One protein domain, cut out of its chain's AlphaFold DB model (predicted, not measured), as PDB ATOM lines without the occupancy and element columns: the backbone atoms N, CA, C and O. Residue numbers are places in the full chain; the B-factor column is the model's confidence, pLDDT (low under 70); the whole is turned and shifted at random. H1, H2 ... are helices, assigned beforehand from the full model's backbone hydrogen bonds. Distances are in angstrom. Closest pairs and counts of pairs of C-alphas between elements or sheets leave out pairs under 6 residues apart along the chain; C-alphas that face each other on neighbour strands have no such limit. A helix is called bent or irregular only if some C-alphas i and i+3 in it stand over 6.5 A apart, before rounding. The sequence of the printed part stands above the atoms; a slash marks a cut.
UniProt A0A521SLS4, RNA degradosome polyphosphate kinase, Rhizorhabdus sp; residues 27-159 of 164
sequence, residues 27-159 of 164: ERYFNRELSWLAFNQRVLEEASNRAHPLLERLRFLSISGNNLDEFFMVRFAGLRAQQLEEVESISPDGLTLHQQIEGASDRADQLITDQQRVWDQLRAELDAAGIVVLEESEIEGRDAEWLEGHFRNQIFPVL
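AT A GLANCE: This is residues 27 to 159 of the 164 residues of the protein "RNA degradosome polyphosphate kinase" of Rhizorhabdus sp (UniProt A0A521SLS4). Three long helices, H1, H2 and H3, lie nearly side by side in a bundle, the centres of H1, H2a and H3 making a triangle, while a fourth helix, H4, is held away from them on a long link beyond one end. H2 has a bend but runs nearly straight, and its arm H2b continues along the first part of H3; at the other side residues 148 to 159, of which 148 to 158 belong to H4, stick out free. The printed part has 133 residues with four named helices, in the order H1, H2, H3, H4, and no named strand; the class is all helix. It is loose, with a radius of gyration of the C-alphas of 20.2 A, and flat, spanning 60 by 42 by 20 A.

HOW THE PARTS SIT: H3, residues 97 to 128, is the longest helix. H1, residues 32 to 48, touches it at a shallow tilt of 9 degrees, the same way; their closest C-alphas, Leu 34 and Ala 104, are 6.0 A apart. H2, residues 54 to 84, was assigned as one helix by its hydrogen bonds but is bent, with C-alphas 73 and 76 6.7 A apart; its arms H2a, residues 54 to 73, and H2b, residues 76 to 84, stand at a shallow tilt of 17 degrees. H2a touches H3 at a shallow tilt of 23 degrees, opposite ways, the closest C-alphas being Leu 61 and Gln 115 at 6.8 A. H1 and H2a form a helical hairpin at a shallow tilt of 18 degrees; their closest C-alphas, Ala 47 and Arg 57, are 4.0 A apart. H1, H2a and H3 are an up and down bundle, each running against the one before it in the chain. H2b and H3 form a second hairpin at 26 degrees, in which H3 touches H2b with residues 97 to 104 alone; the closest C-alphas are Leu 79 and Ile 101, 6.8 A apart. H4, residues 141 to 158, touches no helix. Every O i to N i+4 pair is within hydrogen-bond range in H2a, H2b and H3; in H1 it is 12 of 13 and in H4 11 of 14.

IN THESE COORDINATES: H3 is 46.5 A from first to last C-alpha, from C-alpha 97 at (29.013, 70.340, 69.870). H2a is 29.2 A, H2b 12.5 A and H1 25.0 A, H1 beginning at C-alpha 32 at (29.221, 82.241, 66.948). H4 is 25.7 A and ends at C-alpha 158 at (70.097, 80.196, 63.364); it has a kink of 40 degrees near residue 152 and is only just irregular, with C-alphas 153 and 156 6.6 A apart.

THE WHOLE: The C-alphas farthest apart, Glu 27 and Arg 142, are 62.0 A apart. The printed part has no cut. The link from H1 to H2 is tight; those from H2 to H3 and H3 to H4 are long, with 12 residues each. The mean pLDDT of the printed part is 95.6, and no printed residue is under 70.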
ATOM      1  N   GLU A  27      15.909  80.266  66.364       77.56
ATOM      2  CA  GLU A  27      15.749  81.139  65.189       77.56
ATOM      3  C   GLU A  27      16.145  82.593  65.497       77.56
ATOM      4  O   GLU A  27      16.147  83.442  64.609       77.56
ATOM      5  N   ARG A  28      16.496  82.897  66.756       85.38
ATOM      6  CA  ARG A  28      16.932  84.232  67.192       85.38
ATOM      7  C   ARG A  28      18.448  84.408  67.189       85.38
ATOM      8  O   ARG A  28      18.912  85.545  67.270       85.38
ATOM      9  N   TYR A  29      19.207  83.316  67.152       88.88
ATOM     10  CA  TYR A  29      20.659  83.332  67.300       88.88
ATOM     11  C   TYR A  29      21.338  82.670  66.106       88.88
ATOM     12  O   TYR A  29      20.840  81.700  65.548       88.88
ATOM     13  N   PHE A  30      22.509  83.191  65.752       91.69
ATOM     14  CA  PHE A  30      23.429  82.540  64.828       91.69
ATOM     15  C   PHE A  30      24.565  81.899  65.614       91.69
ATOM     16  O   PHE A  30      25.018  82.465  66.617       91.69
ATOM     17  N   ASN A  31      25.066  80.755  65.137       93.81
ATOM     18  CA  ASN A  31      26.253  80.151  65.719       93.81
ATOM     19  C   ASN A  31      27.417  81.145  65.690       93.81
ATOM     20  O   ASN A  31      27.712  81.749  64.653       93.81
ATOM     21  N   ARG A  32      28.114  81.291  66.816       94.56
ATOM     22  CA  ARG A  32      29.221  82.241  66.948       94.56
ATOM     23  C   ARG A  32      30.386  81.905  66.019       94.56
ATOM     24  O   ARG A  32      30.965  82.819  65.436       94.56
ATOM     25  N   GLU A  33      30.715  80.626  65.877       95.56
ATOM     26  CA  GLU A  33      31.880  80.186  65.111       95.56
ATOM     27  C   GLU A  33      31.609  80.263  63.608       95.56
ATOM     28  O   GLU A  33      32.415  80.827  62.867       95.56
ATOM     29  N   LEU A  34      30.415  79.854  63.169       96.69
ATOM     30  CA  LEU A  34      29.989  80.052  61.778       96.69
ATOM     31  C   LEU A  34      29.887  81.539  61.415       96.69
ATOM     32  O   LEU A  34      30.287  81.935  60.322       96.69
ATOM     33  N   SER A  35      29.398  82.378  62.333       96.50
ATOM     34  CA  SER A  35      29.329  83.831  62.120       96.50
ATOM     35  C   SER A  35      30.718  84.450  61.987       96.50
ATOM     36  O   SER A  35      30.924  85.343  61.166       96.50
ATOM     37  N   TRP A  36      31.685  83.968  62.768       97.69
ATOM     38  CA  TRP A  36      33.066  84.426  62.684       97.69
ATOM     39  C   TRP A  36      33.699  84.027  61.338       97.69
ATOM     40  O   TRP A  36      34.302  84.867  60.670       97.69
ATOM     41  N   LEU A  37      33.486  82.792  60.870       98.44
ATOM     42  CA  LEU A  37      33.964  82.353  59.551       98.44
ATOM     43  C   LEU A  37      33.281  83.118  58.407       98.44
ATOM     44  O   LEU A  37      33.930  83.477  57.426       98.44
ATOM     45  N   ALA A  38      31.990  83.434  58.543       98.12
ATOM     46  CA  ALA A  38      31.273  84.276  57.590       98.12
ATOM     47  C   ALA A  38      31.832  85.707  57.547       98.12
ATOM     48  O   ALA A  38      31.948  86.284  56.469       98.12
ATOM     49  N   PHE A  39      32.227  86.271  58.691       98.31
ATOM     50  CA  PHE A  39      32.963  87.535  58.722       98.31
ATOM     51  C   PHE A  39      34.296  87.421  57.972       98.31
ATOM     52  O   PHE A  39      34.593  88.273  57.138       98.31
ATOM     53  N   ASN A  40      35.072  86.357  58.196       98.56
ATOM     54  CA  ASN A  40      36.352  86.196  57.506       98.56
ATOM     55  C   ASN A  40      36.184  85.983  55.987       98.56
ATOM     56  O   ASN A  40      37.024  86.421  55.204       98.56
ATOM     57  N   GLN A  41      35.057  85.410  55.550       98.50
ATOM     58  CA  GLN A  41      34.688  85.400  54.132       98.50
ATOM     59  C   GLN A  41      34.532  86.817  53.574       98.50
ATOM     60  O   GLN A  41      35.012  87.083  52.479       98.50
ATOM     61  N   ARG A  42      33.908  87.742  54.312       98.50
ATOM     62  CA  ARG A  42      33.789  89.145  53.877       98.50
ATOM     63  C   ARG A  42      35.151  89.822  53.750       98.50
ATOM     64  O   ARG A  42      35.361  90.597  52.828       98.50
ATOM     65  N   VAL A  43      36.095  89.493  54.629       98.56
ATOM     66  CA  VAL A  43      37.485  89.959  54.499       98.56
ATOM     67  C   VAL A  43      38.122  89.421  53.212       98.56
ATOM     68  O   VAL A  43      38.783  90.170  52.496       98.56
ATOM     69  N   LEU A  44      37.885  88.150  52.875       98.69
ATOM     70  CA  LEU A  44      38.358  87.562  51.620       98.69
ATOM     71  C   LEU A  44      37.686  88.180  50.380       98.69
ATOM     72  O   LEU A  44      38.332  88.339  49.345       98.69
ATOM     73  N   GLU A  45      36.412  88.573  50.471       98.44
ATOM     74  CA  GLU A  45      35.714  89.293  49.396       98.44
ATOM     75  C   GLU A  45      36.432  90.611  49.043       98.44
ATOM     76  O   GLU A  45      36.568  90.929  47.859       98.44
ATOM     77  N   GLU A  46      36.997  91.324  50.025       98.62
ATOM     78  CA  GLU A  46      37.800  92.532  49.773       98.62
ATOM     79  C   GLU A  46      39.112  92.238  49.025       98.62
ATOM     80  O   GLU A  46      39.557  93.056  48.218       98.62
ATOM     81  N   ALA A  47      39.695  91.045  49.175       98.50
ATOM     82  CA  ALA A  47      40.847  90.624  48.366       98.50
ATOM     83  C   ALA A  47      40.490  90.444  46.873       98.50
ATOM     84  O   ALA A  47      41.341  90.554  45.987       98.50
ATOM     85  N   SER A  48      39.210  90.224  46.567       96.81
ATOM     86  CA  SER A  48      38.706  90.111  45.192       96.81
ATOM     87  C   SER A  48      38.178  91.440  44.633       96.81
ATOM     88  O   SER A  48      37.880  91.543  43.439       96.81
ATOM     89  N   ASN A  49      38.071  92.477  45.464       98.12
ATOM     90  CA  ASN A  49      37.478  93.752  45.091       98.12
ATOM     91  C   ASN A  49      38.455  94.616  44.274       98.12
ATOM     92  O   ASN A  49      39.387  95.218  44.803       98.12
ATOM     93  N   ARG A  50      38.198  94.734  42.965       96.75
ATOM     94  CA  ARG A  50      39.019  95.517  42.021       96.75
ATOM     95  C   ARG A  50      38.967  97.036  42.229       96.75
ATOM     96  O   ARG A  50      39.701  97.747  41.549       96.75
ATOM     97  N   ALA A  51      38.121  97.542  43.129       97.94
ATOM     98  CA  ALA A  51      38.181  98.943  43.549       97.94
ATOM     99  C   ALA A  51      39.432  99.239  44.399       97.94
ATOM    100  O   ALA A  51      39.861 100.391  44.468       97.94
ATOM    101  N   HIS A  52      40.034  98.211  45.011       98.00
ATOM    102  CA  HIS A  52      41.288  98.331  45.752       98.00
ATOM    103  C   HIS A  52      42.509  98.145  44.840       98.00
ATOM    104  O   HIS A  52      42.483  97.309  43.930       98.00
ATOM    105  N   PRO A  53      43.624  98.852  45.110       98.25
ATOM    106  CA  PRO A  53      44.909  98.564  44.480       98.25
ATOM    107  C   PRO A  53      45.360  97.111  44.698       98.25
ATOM    108  O   PRO A  53      45.051  96.499  45.721       98.25
ATOM    109  N   LEU A  54      46.154  96.570  43.766       98.38
ATOM    110  CA  LEU A  54      46.580  95.161  43.771       98.38
ATOM    111  C   LEU A  54      47.238  94.721  45.092       98.38
ATOM    112  O   LEU A  54      46.901  93.671  45.634       98.38
ATOM    113  N   LEU A  55      48.136  95.536  45.648       98.38
ATOM    114  CA  LEU A  55      48.814  95.195  46.902       98.38
ATOM    115  C   LEU A  55      47.891  95.277  48.128       98.38
ATOM    116  O   LEU A  55      48.093  94.530  49.081       98.38
ATOM    117  N   GLU A  56      46.850  96.113  48.100       98.62
ATOM    118  CA  GLU A  56      45.837  96.128  49.168       98.62
ATOM    119  C   GLU A  56      44.960  94.873  49.111       98.62
ATOM    120  O   GLU A  56      44.633  94.291  50.142       98.62
ATOM    121  N   ARG A  57      44.658  94.370  47.911       98.75
ATOM    122  CA  ARG A  57      43.981  93.076  47.740       98.75
ATOM    123  C   ARG A  57      44.819  91.911  48.266       98.75
ATOM    124  O   ARG A  57      44.304  91.068  48.998       98.75
ATOM    125  N   LEU A  58      46.121  91.900  47.964       98.56
ATOM    126  CA  LEU A  58      47.065  90.935  48.536       98.56
ATOM    127  C   LEU A  58      47.109  91.025  50.068       98.56
ATOM    128  O   LEU A  58      47.141  90.006  50.759       98.56
ATOM    129  N   ARG A  59      47.043  92.242  50.613       98.62
ATOM    130  CA  ARG A  59      46.967  92.462  52.057       98.62
ATOM    131  C   ARG A  59      45.687  91.883  52.661       98.62
ATOM    132  O   ARG A  59      45.776  91.232  53.696       98.62
ATOM    133  N   PHE A  60      44.523  92.061  52.035       98.81
ATOM    134  CA  PHE A  60      43.274  91.443  52.502       98.81
ATOM    135  C   PHE A  60      43.333  89.913  52.495       98.81
ATOM    136  O   PHE A  60      42.864  89.293  53.450       98.81
ATOM    137  N   LEU A  61      43.964  89.304  51.484       98.75
ATOM    138  CA  LEU A  61      44.201  87.858  51.469       98.75
ATOM    139  C   LEU A  61      45.051  87.427  52.678       98.75
ATOM    140  O   LEU A  61      44.672  86.501  53.393       98.75
ATOM    141  N   SER A  62      46.146  88.139  52.965       98.62
ATOM    142  CA  SER A  62      46.985  87.871  54.144       98.62
ATOM    143  C   SER A  62      46.233  88.061  55.469       98.62
ATOM    144  O   SER A  62      46.367  87.235  56.369       98.62
ATOM    145  N   ILE A  63      45.402  89.103  55.588       98.75
ATOM    146  CA  ILE A  63      44.552  89.315  56.772       98.75
ATOM    147  C   ILE A  63      43.581  88.142  56.934       98.75
ATOM    148  O   ILE A  63      43.414  87.643  58.044       98.75
ATOM    149  N   SER A  64      42.972  87.670  55.843       98.62
ATOM    150  CA  SER A  64      42.071  86.519  55.883       98.62
ATOM    151  C   SER A  64      42.773  85.246  56.375       98.62
ATOM    152  O   SER A  64      42.188  84.506  57.170       98.62
ATOM    153  N   GLY A  65      44.024  85.019  55.959       98.38
ATOM    154  CA  GLY A  65      44.865  83.921  56.450       98.38
ATOM    155  C   GLY A  65      45.146  84.024  57.953       98.38
ATOM    156  O   GLY A  65      44.793  83.120  58.702       98.38
ATOM    157  N   ASN A  66      45.656  85.171  58.416       98.44
ATOM    158  CA  ASN A  66      45.950  85.397  59.840       98.44
ATOM    159  C   ASN A  66      44.713  85.240  60.734       98.44
ATOM    160  O   ASN A  66      44.785  84.683  61.827       98.44
ATOM    161  N   ASN A  67      43.566  85.734  60.267       98.25
ATOM    162  CA  ASN A  67      42.302  85.550  60.961       98.25
ATOM    163  C   ASN A  67      42.007  84.046  61.107       98.25
ATOM    164  O   ASN A  67      41.620  83.591  62.183       98.25
ATOM    165  N   LEU A  68      42.154  83.264  60.031       98.25
ATOM    166  CA  LEU A  68      41.866  81.830  60.059       98.25
ATOM    167  C   LEU A  68      42.799  81.073  61.020       98.25
ATOM    168  O   LEU A  68      42.336  80.184  61.735       98.25
ATOM    169  N   ASP A  69      44.065  81.477  61.119       98.19
ATOM    170  CA  ASP A  69      44.987  80.945  62.126       98.19
ATOM    171  C   ASP A  69      44.496  81.239  63.553       98.19
ATOM    172  O   ASP A  69      44.461  80.343  64.401       98.19
ATOM    173  N   GLU A  70      44.043  82.470  63.830       97.88
ATOM    174  CA  GLU A  70      43.446  82.835  65.125       97.88
ATOM    175  C   GLU A  70      42.211  81.977  65.436       97.88
ATOM    176  O   GLU A  70      42.036  81.501  66.565       97.88
ATOM    177  N   PHE A  71      41.367  81.733  64.432       98.12
ATOM    178  CA  PHE A  71      40.201  80.872  64.579       98.12
ATOM    179  C   PHE A  71      40.588  79.468  65.035       98.12
ATOM    180  O   PHE A  71      40.014  78.966  66.005       98.12
ATOM    181  N   PHE A  72      41.579  78.846  64.397       98.06
ATOM    182  CA  PHE A  72      42.018  77.510  64.791       98.06
ATOM    183  C   PHE A  72      42.694  77.496  66.163       98.06
ATOM    184  O   PHE A  72      42.358  76.649  66.996       98.06
ATOM    185  N   MET A  73      43.592  78.449  66.426       97.19
ATOM    186  CA  MET A  73      44.354  78.515  67.676       97.19
ATOM    187  C   MET A  73      43.481  78.772  68.906       97.19
ATOM    188  O   MET A  73      43.767  78.241  69.976       97.19
ATOM    189  N   VAL A  74      42.434  79.591  68.778       95.12
ATOM    190  CA  VAL A  74      41.623  80.025  69.927       95.12
ATOM    191  C   VAL A  74      40.256  79.352  69.935       95.12
ATOM    192  O   VAL A  74      39.861  78.740  70.927       95.12
ATOM    193  N   ARG A  75      39.499  79.478  68.844       95.62
ATOM    194  CA  ARG A  75      38.071  79.125  68.821       95.62
ATOM    195  C   ARG A  75      37.860  77.639  68.596       95.62
ATOM    196  O   ARG A  75      37.202  76.985  69.402       95.62
ATOM    197  N   PHE A  76      38.460  77.096  67.541       96.31
ATOM    198  CA  PHE A  76      38.343  75.678  67.224       96.31
ATOM    199  C   PHE A  76      38.992  74.811  68.308       96.31
ATOM    200  O   PHE A  76      38.408  73.812  68.727       96.31
ATOM    201  N   ALA A  77      40.146  75.234  68.837       95.75
ATOM    202  CA  ALA A  77      40.769  74.605  70.000       95.75
ATOM    203  C   ALA A  77      39.824  74.556  71.216       95.75
ATOM    204  O   ALA A  77      39.739  73.526  71.881       95.75
ATOM    205  N   GLY A  78      39.057  75.624  71.468       94.56
ATOM    206  CA  GLY A  78      38.046  75.656  72.528       94.56
ATOM    207  C   GLY A  78      36.925  74.627  72.338       94.56
ATOM    208  O   GLY A  78      36.555  73.947  73.295       94.56
ATOM    209  N   LEU A  79      36.422  74.455  71.110       94.00
ATOM    210  CA  LEU A  79      35.439  73.406  70.798       94.00
ATOM    211  C   LEU A  79      36.028  72.001  70.994       94.00
ATOM    212  O   LEU A  79      35.371  71.118  71.543       94.00
ATOM    213  N   ARG A  80      37.282  71.792  70.579       94.06
ATOM    214  CA  ARG A  80      37.981  70.510  70.755       94.06
ATOM    215  C   ARG A  80      38.246  70.187  72.223       94.06
ATOM    216  O   ARG A  80      38.098  69.033  72.607       94.06
ATOM    217  N   ALA A  81      38.569  71.181  73.046       93.69
ATOM    218  CA  ALA A  81      38.720  70.996  74.486       93.69
ATOM    219  C   ALA A  81      37.406  70.530  75.135       93.69
ATOM    220  O   ALA A  81      37.402  69.522  75.834       93.69
ATOM    221  N   GLN A  82      36.277  71.175  74.815       92.31
ATOM    222  CA  GLN A  82      34.955  70.746  75.300       92.31
ATOM    223  C   GLN A  82      34.610  69.317  74.864       92.31
ATOM    224  O   GLN A  82      34.017  68.561  75.630       92.31
ATOM    225  N   GLN A  83      35.006  68.935  73.644       91.62
ATOM    226  CA  GLN A  83      34.784  67.588  73.122       91.62
ATOM    227  C   GLN A  83      35.583  66.542  73.908       91.62
ATOM    228  O   GLN A  83      35.059  65.470  74.193       91.62
ATOM    229  N   LEU A  84      36.833  66.851  74.263       91.31
ATOM    230  CA  LEU A  84      37.697  65.971  75.057       91.31
ATOM    231  C   LEU A  84      37.228  65.829  76.509       91.31
ATOM    232  O   LEU A  84      37.442  64.786  77.117       91.31
ATOM    233  N   GLU A  85      36.589  66.862  77.052       92.81
ATOM    234  CA  GLU A  85      35.994  66.853  78.392       92.81
ATOM    235  C   GLU A  85      34.593  66.207  78.426       92.81
ATOM    236  O   GLU A  85      33.948  66.217  79.473       92.81
ATOM    237  N   GLU A  86      34.117  65.659  77.299       85.44
ATOM    238  CA  GLU A  86      32.783  65.052  77.143       85.44
ATOM    239  C   GLU A  86      31.637  65.994  77.568       85.44
ATOM    240  O   GLU A  86      30.572  65.571  78.022       85.44
ATOM    241  N   VAL A  87      31.841  67.305  77.400       80.75
ATOM    242  CA  VAL A  87      30.832  68.318  77.717       80.75
ATOM    243  C   VAL A  87      29.812  68.372  76.585       80.75
ATOM    244  O   VAL A  87      30.007  69.035  75.564       80.75
ATOM    245  N   GLU A  88      28.681  67.697  76.773       77.25
ATOM    246  CA  GLU A  88      27.533  67.848  75.884       77.25
ATOM    247  C   GLU A  88      26.851  69.197  76.133       77.25
ATOM    248  O   GLU A  88      26.062  69.372  77.063       77.25
ATOM    249  N   SER A  89      27.170  70.177  75.288       79.94
ATOM    250  CA  SER A  89      26.489  71.468  75.264       79.94
ATOM    251  C   SER A  89      25.723  71.667  73.955       79.94
ATOM    252  O   SER A  89      26.170  71.283  72.870       79.94
ATOM    253  N   ILE A  90      24.537  72.265  74.084       89.50
ATOM    254  CA  ILE A  90      23.743  72.764  72.963       89.50
ATOM    255  C   ILE A  90      23.975  74.269  72.881       89.50
ATOM    256  O   ILE A  90      23.803  74.984  73.873       89.50
ATOM    257  N   SER A  91      24.382  74.756  71.714       90.69
ATOM    258  CA  SER A  91      24.580  76.184  71.487       90.69
ATOM    259  C   SER A  91      23.241  76.945  71.470       90.69
ATOM    260  O   SER A  91      22.184  76.341  71.279       90.69
ATOM    261  N   PRO A  92      23.236  78.281  71.643       89.69
ATOM    262  CA  PRO A  92      22.004  79.081  71.627       89.69
ATOM    263  C   PRO A  92      21.168  78.961  70.342       89.69
ATOM    264  O   PRO A  92      19.952  79.141  70.380       89.69
ATOM    265  N   ASP A  93      21.809  78.647  69.216       90.19
ATOM    266  CA  ASP A  93      21.177  78.380  67.920       90.19
ATOM    267  C   ASP A  93      20.727  76.913  67.745       90.19
ATOM    268  O   ASP A  93      20.157  76.548  66.720       90.19
ATOM    269  N   GLY A  94      20.909  76.075  68.768       90.81
ATOM    270  CA  GLY A  94      20.373  74.716  68.834       90.81
ATOM    271  C   GLY A  94      21.273  73.623  68.257       90.81
ATOM    272  O   GLY A  94      20.793  72.504  68.083       90.81
ATOM    273  N   LEU A  95      22.544  73.912  67.969       92.31
ATOM    274  CA  LEU A  95      23.491  72.925  67.452       92.31
ATOM    275  C   LEU A  95      24.160  72.146  68.585       92.31
ATOM    276  O   LEU A  95      24.516  72.699  69.629       92.31
ATOM    277  N   THR A  96      24.384  70.855  68.355       93.44
ATOM    278  CA  THR A  96      25.252  70.046  69.218       93.44
ATOM    279  C   THR A  96      26.712  70.442  69.030       93.44
ATOM    280  O   THR A  96      27.097  70.978  67.990       93.44
ATOM    281  N   LEU A  97      27.566  70.143  70.009       94.12
ATOM    282  CA  LEU A  97      29.013  70.340  69.870       94.12
ATOM    283  C   LEU A  97      29.585  69.663  68.610       94.12
ATOM    284  O   LEU A  97      30.412  70.249  67.916       94.12
ATOM    285  N   HIS A  98      29.112  68.459  68.280       93.50
ATOM    286  CA  HIS A  98      29.531  67.757  67.068       93.50
ATOM    287  C   HIS A  98      29.156  68.532  65.800       93.50
ATOM    288  O   HIS A  98      30.022  68.773  64.965       93.50
ATOM    289  N   GLN A  99      27.906  68.997  65.704       94.94
ATOM    290  CA  GLN A  99      27.435  69.802  64.572       94.94
ATOM    291  C   GLN A  99      28.189  71.131  64.450       94.94
ATOM    292  O   GLN A  99      28.439  71.600  63.345       94.94
ATOM    293  N   GLN A 100      28.570  71.742  65.575       95.62
ATOM    294  CA  GLN A 100      29.384  72.958  65.571       95.62
ATOM    295  C   GLN A 100      30.788  72.704  65.020       95.62
ATOM    296  O   GLN A 100      31.264  73.491  64.207       95.62
ATOM    297  N   ILE A 101      31.446  71.620  65.443       96.00
ATOM    298  CA  ILE A 101      32.780  71.248  64.954       96.00
ATOM    299  C   ILE A 101      32.729  70.912  63.464       96.00
ATOM    300  O   ILE A 101      33.548  71.433  62.713       96.00
ATOM    301  N   GLU A 102      31.774  70.081  63.045       96.94
ATOM    302  CA  GLU A 102      31.580  69.696  61.643       96.94
ATOM    303  C   GLU A 102      31.329  70.930  60.769       96.94
ATOM    304  O   GLU A 102      32.099  71.206  59.853       96.94
ATOM    305  N   GLY A 103      30.348  71.765  61.131       97.31
ATOM    306  CA  GLY A 103      30.039  72.977  60.374       97.31
ATOM    307  C   GLY A 103      31.187  73.994  60.347       97.31
ATOM    308  O   GLY A 103      31.393  74.665  59.335       97.31
ATOM    309  N   ALA A 104      31.950  74.120  61.437       97.38
ATOM    310  CA  ALA A 104      33.135  74.972  61.477       97.38
ATOM    311  C   ALA A 104      34.251  74.447  60.564       97.38
ATOM    312  O   ALA A 104      34.865  75.243  59.854       97.38
ATOM    313  N   SER A 105      34.500  73.134  60.571       98.00
ATOM    314  CA  SER A 105      35.481  72.487  59.695       98.00
ATOM    315  C   SER A 105      35.117  72.672  58.226       98.00
ATOM    316  O   SER A 105      35.914  73.242  57.486       98.00
ATOM    317  N   ASP A 106      33.891  72.326  57.833       98.38
ATOM    318  CA  ASP A 106      33.430  72.461  56.446       98.38
ATOM    319  C   ASP A 106      33.560  73.905  55.946       98.38
ATOM    320  O   ASP A 106      34.006  74.182  54.828       98.38
ATOM    321  N   ARG A 107      33.187  74.868  56.796       98.25
ATOM    322  CA  ARG A 107      33.223  76.280  56.425       98.25
ATOM    323  C   ARG A 107      34.645  76.838  56.350       98.25
ATOM    324  O   ARG A 107      34.880  77.726  55.523       98.25
ATOM    325  N   ALA A 108      35.555  76.347  57.190       98.25
ATOM    326  CA  ALA A 108      36.974  76.680  57.142       98.25
ATOM    327  C   ALA A 108      37.644  76.087  55.894       98.25
ATOM    328  O   ALA A 108      38.337  76.817  55.189       98.25
ATOM    329  N   ASP A 109      37.364  74.827  55.555       98.44
ATOM    330  CA  ASP A 109      37.903  74.170  54.356       98.44
ATOM    331  C   ASP A 109      37.466  74.887  53.071       98.44
ATOM    332  O   ASP A 109      38.272  75.132  52.163       98.44
ATOM    333  N   GLN A 110      36.200  75.316  53.013       98.50
ATOM    334  CA  GLN A 110      35.712  76.140  51.909       98.50
ATOM    335  C   GLN A 110      36.447  77.485  51.833       98.50
ATOM    336  O   GLN A 110      36.801  77.930  50.740       98.50
ATOM    337  N   LEU A 111      36.704  78.128  52.976       98.44
ATOM    338  CA  LEU A 111      37.423  79.401  53.019       98.44
ATOM    339  C   LEU A 111      38.877  79.248  52.549       98.44
ATOM    340  O   LEU A 111      39.340  80.080  51.775       98.44
ATOM    341  N   ILE A 112      39.572  78.178  52.945       98.62
ATOM    342  CA  ILE A 112      40.937  77.863  52.482       98.62
ATOM    343  C   ILE A 112      40.949  77.652  50.967       98.62
ATOM    344  O   ILE A 112      41.787  78.207  50.256       98.62
ATOM    345  N   THR A 113      39.986  76.884  50.457       98.62
ATOM    346  CA  THR A 113      39.837  76.646  49.014       98.62
ATOM    347  C   THR A 113      39.622  77.958  48.255       98.62
ATOM    348  O   THR A 113      40.202  78.176  47.190       98.62
ATOM    349  N   ASP A 114      38.807  78.860  48.801       98.56
ATOM    350  CA  ASP A 114      38.582  80.179  48.217       98.56
ATOM    351  C   ASP A 114      39.834  81.069  48.294       98.56
ATOM    352  O   ASP A 114      40.141  81.754  47.319       98.56
ATOM    353  N   GLN A 115      40.582  81.035  49.402       98.75
ATOM    354  CA  GLN A 115      41.848  81.762  49.563       98.75
ATOM    355  C   GLN A 115      42.873  81.351  48.505       98.75
ATOM    356  O   GLN A 115      43.490  82.226  47.904       98.75
ATOM    357  N   GLN A 116      43.008  80.050  48.224       98.56
ATOM    358  CA  GLN A 116      43.910  79.556  47.176       98.56
ATOM    359  C   GLN A 116      43.501  80.056  45.790       98.56
ATOM    360  O   GLN A 116      44.325  80.556  45.032       98.56
ATOM    361  N   ARG A 117      42.202  80.039  45.482       98.69
ATOM    362  CA  ARG A 117      41.699  80.575  44.210       98.69
ATOM    363  C   ARG A 117      41.997  82.069  44.050       98.69
ATOM    364  O   ARG A 117      42.361  82.518  42.966       98.69
ATOM    365  N   VAL A 118      41.817  82.845  45.120       98.62
ATOM    366  CA  VAL A 118      42.140  84.280  45.133       98.62
ATOM    367  C   VAL A 118      43.648  84.494  45.006       98.62
ATOM    368  O   VAL A 118      44.066  85.397  44.284       98.62
ATOM    369  N   TRP A 119      44.460  83.662  45.660       98.56
ATOM    370  CA  TRP A 119      45.913  83.687  45.536       98.56
ATOM    371  C   TRP A 119      46.368  83.464  44.096       98.56
ATOM    372  O   TRP A 119      47.091  84.306  43.573       98.56
ATOM    373  N   ASP A 120      45.890  82.411  43.431       98.38
ATOM    374  CA  ASP A 120      46.253  82.105  42.041       98.38
ATOM    375  C   ASP A 120      45.948  83.285  41.110       98.38
ATOM    376  O   ASP A 120      46.764  83.670  40.267       98.38
ATOM    377  N   GLN A 121      44.787  83.919  41.302       98.25
ATOM    378  CA  GLN A 121      44.419  85.108  40.547       98.25
ATOM    379  C   GLN A 121      45.352  86.292  40.849       98.25
ATOM    380  O   GLN A 121      45.829  86.950  39.923       98.25
ATOM    381  N   LEU A 122      45.606  86.589  42.126       98.44
ATOM    382  CA  LEU A 122      46.478  87.699  42.517       98.44
ATOM    383  C   LEU A 122      47.914  87.484  42.048       98.44
ATOM    384  O   LEU A 122      48.545  88.436  41.605       98.44
ATOM    385  N   ARG A 123      48.413  86.250  42.090       98.06
ATOM    386  CA  ARG A 123      49.744  85.886  41.609       98.06
ATOM    387  C   ARG A 123      49.907  86.195  40.121       98.06
ATOM    388  O   ARG A 123      50.896  86.816  39.746       98.06
ATOM    389  N   ALA A 124      48.922  85.843  39.295       97.62
ATOM    390  CA  ALA A 124      48.933  86.187  37.873       97.62
ATOM    391  C   ALA A 124      48.878  87.711  37.634       97.62
ATOM    392  O   ALA A 124      49.541  88.236  36.741       97.62
ATOM    393  N   GLU A 125      48.101  88.445  38.437       98.06
ATOM    394  CA  GLU A 125      48.031  89.909  38.347       98.06
ATOM    395  C   GLU A 125      49.333  90.594  38.811       98.06
ATOM    396  O   GLU A 125      49.723  91.615  38.242       98.06
ATOM    397  N   LEU A 126      50.019  90.033  39.813       98.44
ATOM    398  CA  LEU A 126      51.331  90.487  40.285       98.44
ATOM    399  C   LEU A 126      52.400  90.285  39.209       98.44
ATOM    400  O   LEU A 126      53.135  91.229  38.915       98.44
ATOM    401  N   ASP A 127      52.427  89.112  38.573       97.75
ATOM    402  CA  ASP A 127      53.350  88.809  37.477       97.75
ATOM    403  C   ASP A 127      53.186  89.805  36.318       97.75
ATOM    404  O   ASP A 127      54.148  90.443  35.885       97.75
ATOM    405  N   ALA A 128      51.940  90.074  35.908       97.88
ATOM    406  CA  ALA A 128      51.634  91.079  34.890       97.88
ATOM    407  C   ALA A 128      52.066  92.511  35.280       97.88
ATOM    408  O   ALA A 128      52.295  93.350  34.405       97.88
ATOM    409  N   ALA A 129      52.187  92.800  36.579       97.69
ATOM    410  CA  ALA A 129      52.697  94.062  37.112       97.69
ATOM    411  C   ALA A 129      54.229  94.066  37.325       97.69
ATOM    412  O   ALA A 129      54.773  95.062  37.807       97.69
ATOM    413  N   GLY A 130      54.929  92.984  36.967       97.56
ATOM    414  CA  GLY A 130      56.375  92.825  37.135       97.56
ATOM    415  C   GLY A 130      56.806  92.401  38.542       97.56
ATOM    416  O   GLY A 130      57.980  92.539  38.884       97.56
ATOM    417  N   ILE A 131      55.876  91.914  39.369       97.62
ATOM    418  CA  ILE A 131      56.143  91.365  40.701       97.62
ATOM    419  C   ILE A 131      55.981  89.847  40.622       97.62
ATOM    420  O   ILE A 131      54.871  89.328  40.656       97.62
ATOM    421  N   VAL A 132      57.097  89.130  40.528       95.25
ATOM    422  CA  VAL A 132      57.090  87.677  40.325       95.25
ATOM    423  C   VAL A 132      57.296  86.950  41.649       95.25
ATOM    424  O   VAL A 132      58.205  87.274  42.414       95.25
ATOM    425  N   VAL A 133      56.457  85.948  41.903       94.56
ATOM    426  CA  VAL A 133      56.606  85.009  43.021       94.56
ATOM    427  C   VAL A 133      57.016  83.667  42.428       94.56
ATOM    428  O   VAL A 133      56.201  83.021  41.768       94.56
ATOM    429  N   LEU A 134      58.290  83.318  42.616       92.56
ATOM    430  CA  LEU A 134      58.925  82.135  42.033       92.56
ATOM    431  C   LEU A 134      58.567  80.863  42.813       92.56
ATOM    432  O   LEU A 134      58.606  80.860  44.044       92.56
ATOM    433  N   GLU A 135      58.285  79.785  42.089       91.12
ATOM    434  CA  GLU A 135      58.284  78.409  42.594       91.12
ATOM    435  C   GLU A 135      59.694  77.821  42.613       91.12
ATOM    436  O   GLU A 135      60.596  78.283  41.916       91.12
ATOM    437  N   GLU A 136      59.862  76.717  43.342       89.56
ATOM    438  CA  GLU A 136      61.119  75.962  43.400       89.56
ATOM    439  C   GLU A 136      61.679  75.630  42.007       89.56
ATOM    440  O   GLU A 136      62.867  75.810  41.756       89.56
ATOM    441  N   SER A 137      60.817  75.208  41.078       91.44
ATOM    442  CA  SER A 137      61.212  74.854  39.709       91.44
ATOM    443  C   SER A 137      61.647  76.043  38.848       91.44
ATOM    444  O   SER A 137      62.120  75.836  37.738       91.44
ATOM    445  N   GLU A 138      61.430  77.274  39.311       91.12
ATOM    446  CA  GLU A 138      61.776  78.508  38.597       91.12
ATOM    447  C   GLU A 138      63.082  79.125  39.129       91.12
ATOM    448  O   GLU A 138      63.601  80.086  38.558       91.12
ATOM    449  N   ILE A 139      63.634  78.576  40.218       93.25
ATOM    450  CA  ILE A 139      64.860  79.059  40.854       93.25
ATOM    451  C   ILE A 139      66.072  78.429  40.165       93.25
ATOM    452  O   ILE A 139      66.476  77.306  40.465       93.25
ATOM    453  N   GLU A 140      66.698  79.179  39.261       92.94
ATOM    454  CA  GLU A 140      67.851  78.709  38.494       92.94
ATOM    455  C   GLU A 140      68.961  79.764  38.376       92.94
ATOM    456  O   GLU A 140      68.784  80.961  38.618       92.94
ATOM    457  N   GLY A 141      70.154  79.308  37.986       93.69
ATOM    458  CA  GLY A 141      71.291  80.172  37.680       93.69
ATOM    459  C   GLY A 141      71.666  81.108  38.831       93.69
ATOM    460  O   GLY A 141      71.955  80.670  39.944       93.69
ATOM    461  N   ARG A 142      71.682  82.416  38.553       94.62
ATOM    462  CA  ARG A 142      72.149  83.432  39.510       94.62
ATOM    463  C   ARG A 142      71.258  83.559  40.743       94.62
ATOM    464  O   ARG A 142      71.773  83.885  41.810       94.62
ATOM    465  N   ASP A 143      69.958  83.311  40.606       93.19
ATOM    466  CA  ASP A 143      69.030  83.402  41.735       93.19
ATOM    467  C   ASP A 143      69.277  82.246  42.710       93.19
ATOM    468  O   ASP A 143      69.361  82.465  43.918       93.19
ATOM    469  N   ALA A 144      69.523  81.039  42.183       94.88
ATOM    470  CA  ALA A 144      69.916  79.876  42.976       94.88
ATOM    471  C   ALA A 144      71.259  80.091  43.701       94.88
ATOM    472  O   ALA A 144      71.356  79.847  44.904       94.88
ATOM    473  N   GLU A 145      72.280  80.603  43.001       96.44
ATOM    474  CA  GLU A 145      73.589  80.915  43.597       96.44
ATOM    475  C   GLU A 145      73.471  81.944  44.732       96.44
ATOM    476  O   GLU A 145      74.076  81.790  45.800       96.44
ATOM    477  N   TRP A 146      72.670  82.993  44.525       96.00
ATOM    478  CA  TRP A 146      72.429  84.006  45.547       96.00
ATOM    479  C   TRP A 146      71.679  83.426  46.752       96.00
ATOM    480  O   TRP A 146      72.088  83.665  47.893       96.00
ATOM    481  N   LEU A 147      70.625  82.638  46.514       95.81
ATOM    482  CA  LEU A 147      69.829  82.000  47.563       95.81
ATOM    483  C   LEU A 147      70.653  81.007  48.387       95.81
ATOM    484  O   LEU A 147      70.534  81.015  49.611       95.81
ATOM    485  N   GLU A 148      71.534  80.211  47.771       95.88
ATOM    486  CA  GLU A 148      72.440  79.320  48.508       95.88
ATOM    487  C   GLU A 148      73.369  80.124  49.428       95.88
ATOM    488  O   GLU A 148      73.524  79.802  50.613       95.88
ATOM    489  N   GLY A 149      73.961  81.201  48.904       97.38
ATOM    490  CA  GLY A 149      74.796  82.102  49.690       97.38
ATOM    491  C   GLY A 149      74.027  82.736  50.853       97.38
ATOM    492  O   GLY A 149      74.529  82.775  51.979       97.38
ATOM    493  N   HIS A 150      72.803  83.205  50.612       96.75
ATOM    494  CA  HIS A 150      71.948  83.780  51.648       96.75
ATOM    495  C   HIS A 150      71.578  82.739  52.711       96.75
ATOM    496  O   HIS A 150      71.752  82.990  53.906       96.75
ATOM    497  N   PHE A 151      71.158  81.544  52.293       96.06
ATOM    498  CA  PHE A 151      70.819  80.449  53.191       96.06
ATOM    499  C   PHE A 151      71.993  80.089  54.103       96.06
ATOM    500  O   PHE A 151      71.838  80.107  55.321       96.06
ATOM    501  N   ARG A 152      73.186  79.833  53.551       96.62
ATOM    502  CA  ARG A 152      74.361  79.425  54.344       96.62
ATOM    503  C   ARG A 152      74.818  80.489  55.338       96.62
ATOM    504  O   ARG A 152      75.248  80.145  56.434       96.62
ATOM    505  N   ASN A 153      74.747  81.761  54.949       97.19
ATOM    506  CA  ASN A 153      75.335  82.852  55.725       97.19
ATOM    507  C   ASN A 153      74.356  83.520  56.699       97.19
ATOM    508  O   ASN A 153      74.805  84.088  57.690       97.19
ATOM    509  N   GLN A 154      73.049  83.491  56.419       96.56
ATOM    510  CA  GLN A 154      72.038  84.228  57.194       96.56
ATOM    511  C   GLN A 154      71.001  83.314  57.852       96.56
ATOM    512  O   GLN A 154      70.590  83.583  58.977       96.56
ATOM    513  N   ILE A 155      70.587  82.230  57.184       95.81
ATOM    514  CA  ILE A 155      69.496  81.366  57.667       95.81
ATOM    515  C   ILE A 155      70.051  80.169  58.446       95.81
ATOM    516  O   ILE A 155      69.716  79.972  59.609       95.81
ATOM    517  N   PHE A 156      70.947  79.383  57.847       95.50
ATOM    518  CA  PHE A 156      71.511  78.170  58.441       95.50
ATOM    519  C   PHE A 156      72.115  78.366  59.846       95.50
ATOM    520  O   PHE A 156      71.864  77.515  60.696       95.50
ATOM    521  N   PRO A 157      72.835  79.466  60.162       96.56
ATOM    522  CA  PRO A 157      73.431  79.649  61.488       96.56
ATOM    523  C   PRO A 157      72.423  79.751  62.640       96.56
ATOM    524  O   PRO A 157      72.799  79.525  63.788       96.56
ATOM    525  N   VAL A 158      71.166  80.108  62.356       95.75
ATOM    526  CA  VAL A 158      70.097  80.196  63.364       95.75
ATOM    527  C   VAL A 158      69.179  78.972  63.366       95.75
ATOM    528  O   VAL A 158      68.306  78.862  64.227       95.75
ATOM    529  N   LEU A 159      69.371  78.030  62.437       94.69
ATOM    530  CA  LEU A 159      68.629  76.775  62.405       94.69
ATOM    531  C   LEU A 159      69.321  75.721  63.271       94.69
ATOM    532  O   LEU A 159      70.532  75.530  63.212       94.69
TER     533      LEU A 159